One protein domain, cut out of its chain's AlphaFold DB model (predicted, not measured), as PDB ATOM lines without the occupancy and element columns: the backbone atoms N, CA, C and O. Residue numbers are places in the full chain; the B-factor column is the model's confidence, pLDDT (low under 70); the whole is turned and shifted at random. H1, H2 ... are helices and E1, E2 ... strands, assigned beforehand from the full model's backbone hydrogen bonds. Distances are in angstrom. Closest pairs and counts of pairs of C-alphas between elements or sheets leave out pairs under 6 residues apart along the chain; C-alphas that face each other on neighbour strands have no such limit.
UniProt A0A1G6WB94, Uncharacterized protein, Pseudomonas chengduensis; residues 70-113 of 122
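What this domain is: This is residues 70 to 113 of the 122 residues of an uncharacterized protein of Pseudomonas chengduensis (UniProt A0A1G6WB94). With little regular structure, this is a slender ribbon of two antiparallel strands, E1 and E2, with a looped head at one end, residues 84 to 100, that holds the short helix H1; both ends of the printed part lie toward the other end. The printed part has 44 residues, 16 in named elements, in the order E1, H1, E2, mixed helices and strands. It is a rod of 41 by 19 by 16 A, only just extended, close to loose, with a radius of gyration of the C-alphas of 14.3 A.

Where its parts are: Find C-alpha 78 at (31.452, 20.660, 46.254); from there E1, residues 78 to 83, runs 16.5 A. H1 is residues 88 to 91. E2, residues 101 to 106, runs 16.2 A to C-alpha 106 at (30.257, 16.189, 43.624).

How they stand to each other: E1 and E2 are antiparallel neighbours at 166 degrees. Look at N 82 and O 102, 2.8 A apart, and N 106 and O 78, 2.9 A, within hydrogen-bond range. C-alphas 79 and 105 face each other at 4.4 A. H1 is too short for an O i to N i+4 pair; its 1 O i to N i+3 pair is within range.

The domain as a whole: The C-alphas farthest apart, of Gly 70 and Gln 95, are 41.2 A apart. The printed part has no cut. The link from E1 to H1 is tight, and that from H1 to E2 is short. Mean pLDDT of the printed part is 81.0; residues 111 to 113 are under 70.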
ATOM      1  N   GLY A  70      37.553   8.494  52.611       81.50
ATOM      2  CA  GLY A  70      37.290   7.068  52.796       81.50
ATOM      3  C   GLY A  70      36.056   6.794  53.661       81.50
ATOM      4  O   GLY A  70      35.838   5.660  54.083       81.50
ATOM      5  N   SER A  71      35.257   7.824  53.953       79.62
ATOM      6  CA  SER A  71      34.009   7.716  54.707       79.62
ATOM      7  C   SER A  71      33.002   8.731  54.190       79.62
ATOM      8  O   SER A  71      33.329   9.912  54.114       79.62
ATOM      9  N   PHE A  72      31.768   8.291  53.941       76.62
ATOM     10  CA  PHE A  72      30.681   9.167  53.498       76.62
ATOM     11  C   PHE A  72      30.468  10.358  54.451       76.62
ATOM     12  O   PHE A  72      30.429  11.513  54.044       76.62
ATOM     13  N   ALA A  73      30.396  10.099  55.760       80.94
ATOM     14  CA  ALA A  73      30.138  11.151  56.735       80.94
ATOM     15  C   ALA A  73      31.337  12.101  56.920       80.94
ATOM     16  O   ALA A  73      32.439  11.709  57.327       80.94
ATOM     17  N   GLY A  74      31.083  13.393  56.707       79.88
ATOM     18  CA  GLY A  74      32.044  14.464  56.959       79.88
ATOM     19  C   GLY A  74      33.204  14.508  55.964       79.88
ATOM     20  O   GLY A  74      34.274  14.991  56.345       79.88
ATOM     21  N   ALA A  75      33.019  13.956  54.761       84.31
ATOM     22  CA  ALA A  75      33.821  14.300  53.594       84.31
ATOM     23  C   ALA A  75      33.436  15.703  53.097       84.31
ATOM     24  O   ALA A  75      32.318  16.171  53.316       84.31
ATOM     25  N   GLU A  76      34.384  16.388  52.466       84.00
ATOM     26  CA  GLU A  76      34.108  17.657  51.800       84.00
ATOM     27  C   GLU A  76      33.260  17.401  50.547       84.00
ATOM     28  O   GLU A  76      33.475  16.419  49.840       84.00
ATOM     29  N   VAL A  77      32.291  18.275  50.276       84.94
ATOM     30  CA  VAL A  77      31.395  18.176  49.118       84.94
ATOM     31  C   VAL A  77      31.425  19.505  48.395       84.94
ATOM     32  O   VAL A  77      31.240  20.553  49.019       84.94
ATOM     33  N   TYR A  78      31.623  19.471  47.083       86.00
ATOM     34  CA  TYR A  78      31.452  20.660  46.254       86.00
ATOM     35  C   TYR A  78      30.034  20.683  45.707       86.00
ATOM     36  O   TYR A  78      29.536  19.666  45.232       86.00
ATOM     37  N   SER A  79      29.377  21.837  45.810       80.44
ATOM     38  CA  SER A  79      28.007  22.042  45.347       80.44
ATOM     39  C   SER A  79      27.943  23.268  44.452       80.44
ATOM     40  O   SER A  79      28.388  24.351  44.836       80.44
ATOM     41  N   TYR A  80      27.370  23.087  43.271       76.19
ATOM     42  CA  TYR A  80      27.021  24.153  42.344       76.19
ATOM     43  C   TYR A  80      25.516  24.377  42.453       76.19
ATOM     44  O   TYR A  80      24.741  23.437  42.286       76.19
ATOM     45  N   VAL A  81      25.102  25.600  42.791       76.81
ATOM     46  CA  VAL A  81      23.700  25.926  43.084       76.81
ATOM     47  C   VAL A  81      23.204  26.984  42.112       76.81
ATOM     48  O   VAL A  81      23.794  28.059  42.000       76.81
ATOM     49  N   TRP A  82      22.080  26.699  41.463       74.12
ATOM     50  CA  TRP A  82      21.439  27.585  40.501       74.12
ATOM     51  C   TRP A  82      20.024  27.927  40.943       74.12
ATOM     52  O   TRP A  82      19.141  27.065  40.900       74.12
ATOM     53  N   PRO A  83      19.782  29.180  41.349       70.62
ATOM     54  CA  PRO A  83      18.438  29.691  41.544       70.62
ATOM     55  C   PRO A  83      17.648  29.632  40.244       70.62
ATOM     56  O   PRO A  83      18.124  30.048  39.189       70.62
ATOM     57  N   THR A  84      16.430  29.117  40.326       71.12
ATOM     58  CA  THR A  84      15.491  29.110  39.207       71.12
ATOM     59  C   THR A  84      14.481  30.240  39.381       71.12
ATOM     60  O   THR A  84      14.244  30.717  40.489       71.12
ATOM     61  N   SER A  85      13.853  30.659  38.284       74.56
ATOM     62  CA  SER A  85      12.701  31.566  38.320       74.56
ATOM     63  C   SER A  85      11.369  30.825  38.506       74.56
ATOM     64  O   SER A  85      10.311  31.416  38.301       74.56
ATOM     65  N   LEU A  86      11.407  29.518  38.784       77.44
ATOM     66  CA  LEU A  86      10.210  28.712  38.978       77.44
ATOM     67  C   LEU A  86       9.632  28.985  40.364       77.44
ATOM     68  O   LEU A  86      10.349  28.972  41.363       77.44
ATOM     69  N   ASP A  87       8.319  29.182  40.407       85.12
ATOM     70  CA  ASP A  87       7.583  29.264  41.660       85.12
ATOM     71  C   ASP A  87       7.635  27.920  42.404       85.12
ATOM     72  O   ASP A  87       7.541  26.852  41.787       85.12
ATOM     73  N   SER A  88       7.747  27.957  43.730       88.75
ATOM     74  CA  SER A  88       7.782  26.761  44.581       88.75
ATOM     75  C   SER A  88       6.525  25.889  44.435       88.75
ATOM     76  O   SER A  88       6.604  24.661  44.542       88.75
ATOM     77  N   GLY A  89       5.386  26.484  44.077       90.19
ATOM     78  CA  GLY A  89       4.152  25.776  43.750       90.19
ATOM     79  C   GLY A  89       4.253  24.858  42.533       90.19
ATOM     80  O   GLY A  89       3.532  23.863  42.464       90.19
ATOM     81  N   SER A  90       5.188  25.108  41.610       88.75
ATOM     82  CA  SER A  90       5.400  24.253  40.428       88.75
ATOM     83  C   SER A  90       5.836  22.823  40.772       88.75
ATOM     84  O   SER A  90       5.626  21.907  39.977       88.75
ATOM     85  N   VAL A  91       6.400  22.624  41.965       89.69
ATOM     86  CA  VAL A  91       6.846  21.320  42.476       89.69
ATOM     87  C   VAL A  91       6.038  20.859  43.699       89.69
ATOM     88  O   VAL A  91       6.427  19.909  44.373       89.69
ATOM     89  N   GLY A  92       4.893  21.497  43.974       91.19
ATOM     90  CA  GLY A  92       3.939  21.069  45.006       91.19
ATOM     91  C   GLY A  92       4.132  21.676  46.399       91.19
ATOM     92  O   GLY A  92       3.477  21.219  47.336       91.19
ATOM     93  N   PHE A  93       4.989  22.690  46.552       93.25
ATOM     94  CA  PHE A  93       5.032  23.509  47.771       93.25
ATOM     95  C   PHE A  93       3.981  24.631  47.730       93.25
ATOM     96  O   PHE A  93       3.236  24.776  46.762       93.25
ATOM     97  N   GLU A  94       3.882  25.417  48.800       95.31
ATOM     98  CA  GLU A  94       3.078  26.642  48.792       95.31
ATOM     99  C   GLU A  94       3.671  27.650  47.790       95.31
ATOM    100  O   GLU A  94       4.886  27.689  47.589       95.31
ATOM    101  N   GLN A  95       2.821  28.425  47.108       93.75
ATOM    102  CA  GLN A  95       3.287  29.431  46.145       93.75
ATOM    103  C   GLN A  95       4.081  30.526  46.858       93.75
ATOM    104  O   GLN A  95       3.758  30.893  47.987       93.75
ATOM    105  N   GLU A  96       5.122  31.029  46.198       88.06
ATOM    106  CA  GLU A  96       6.006  32.097  46.683       88.06
ATOM    107  C   GLU A  96       6.659  31.813  48.051       88.06
ATOM    108  O   GLU A  96       7.172  32.713  48.717       88.06
ATOM    109  N   SER A  97       6.689  30.549  48.486       92.75
ATOM    110  CA  SER A  97       7.174  30.165  49.815       92.75
ATOM    111  C   SER A  97       8.698  30.033  49.895       92.75
ATOM    112  O   SER A  97       9.238  29.695  50.949       92.75
ATOM    113  N   GLY A  98       9.409  30.238  48.785       85.88
ATOM    114  CA  GLY A  98      10.863  30.150  48.724       85.88
ATOM    115  C   GLY A  98      11.413  30.142  47.302       85.88
ATOM    116  O   GLY A  98      10.681  30.266  46.324       85.88
ATOM    117  N   ILE A  99      12.732  29.984  47.200       81.75
ATOM    118  CA  ILE A  99      13.444  29.897  45.923       81.75
ATOM    119  C   ILE A  99      13.666  28.424  45.597       81.75
ATOM    120  O   ILE A  99      14.301  27.705  46.372       81.75
ATOM    121  N   LEU A 100      13.189  27.983  44.435       80.44
ATOM    122  CA  LEU A 100      13.562  26.682  43.901       80.44
ATOM    123  C   LEU A 100      14.958  26.781  43.283       80.44
ATOM    124  O   LEU A 100      15.197  27.597  42.391       80.44
ATOM    125  N   VAL A 101      15.873  25.939  43.754       82.44
ATOM    126  CA  VAL A 101      17.243  25.855  43.246       82.44
ATOM    127  C   VAL A 101      17.498  24.471  42.664       82.44
ATOM    128  O   VAL A 101      17.035  23.463  43.198       82.44
ATOM    129  N   LEU A 102      18.277  24.415  41.592       79.88
ATOM    130  CA  LEU A 102      18.958  23.198  41.180       79.88
ATOM    131  C   LEU A 102      20.308  23.147  41.898       79.88
ATOM    132  O   LEU A 102      21.023  24.145  41.911       79.88
ATOM    133  N   ALA A 103      20.669  21.998  42.460       82.31
ATOM    134  CA  ALA A 103      21.991  21.775  43.029       82.31
ATOM    135  C   ALA A 103      22.645  20.554  42.377       82.31
ATOM    136  O   ALA A 103      22.038  19.485  42.323       82.31
ATOM    137  N   LEU A 104      23.877  20.719  41.898       77.19
ATOM    138  CA  LEU A 104      24.741  19.628  41.457       77.19
ATOM    139  C   LEU A 104      25.855  19.471  42.482       77.19
ATOM    140  O   LEU A 104      26.655  20.385  42.684       77.19
ATOM    141  N   THR A 105      25.912  18.309  43.114       79.88
ATOM    142  CA  THR A 105      26.944  17.981  44.091       79.88
ATOM    143  C   THR A 105      27.942  17.005  43.500       79.88
ATOM    144  O   THR A 105      27.552  16.079  42.800       79.88
ATOM    145  N   SER A 106      29.218  17.196  43.818       81.12
ATOM    146  CA  SER A 106      30.257  16.189  43.624       81.12
ATOM    147  C   SER A 106      30.743  15.754  44.999       81.12
ATOM    148  O   SER A 106      31.280  16.573  45.758       81.12
ATOM    149  N   HIS A 107      30.511  14.487  45.335       83.81
ATOM    150  CA  HIS A 107      30.923  13.918  46.611       83.81
ATOM    151  C   HIS A 107      32.011  12.861  46.366       83.81
ATOM    152  O   HIS A 107      31.766  11.869  45.687       83.81
ATOM    153  N   PRO A 108      33.218  13.010  46.944       80.38
ATOM    154  CA  PRO A 108      34.371  12.195  46.553       80.38
ATOM    155  C   PRO A 108      34.223  10.718  46.933       80.38
ATOM    156  O   PRO A 108      34.826   9.852  46.307       80.38
ATOM    157  N   ASP A 109      33.428  10.435  47.968       76.06
ATOM    158  CA  ASP A 109      33.144   9.082  48.456       76.06
ATOM    159  C   ASP A 109      31.690   8.622  48.172       76.06
ATOM    160  O   ASP A 109      31.226   7.667  48.797       76.06
ATOM    161  N   PHE A 110      30.949   9.303  47.282       72.19
ATOM    162  CA  PHE A 110      29.617   8.867  46.836       72.19
ATOM    163  C   PHE A 110      29.713   8.324  45.414       72.19
ATOM    164  O   PHE A 110      30.473   8.834  44.594       72.19
ATOM    165  N   ASP A 111      28.952   7.275  45.121       65.19
ATOM    166  CA  ASP A 111      28.867   6.750  43.761       65.19
ATOM    167  C   ASP A 111      27.866   7.597  42.960       65.19
ATOM    168  O   ASP A 111      26.687   7.264  42.849       65.19
ATOM    169  N   ASP A 112      28.336   8.742  42.458       65.12
ATOM    170  CA  ASP A 112      27.561   9.698  41.649       65.12
ATOM    171  C   ASP A 112      27.279   9.172  40.213       65.12
ATOM    172  O   ASP A 112      26.730   9.897  39.379       65.12
ATOM    173  N   THR A 113      27.641   7.919  39.888       56.25
ATOM    174  CA  THR A 113      27.527   7.320  38.545       56.25
ATOM    175  C   THR A 113      26.208   6.549  38.395       56.25
ATOM    176  O   THR A 113      26.075   5.446  38.928       56.25
TER     177      THR A 113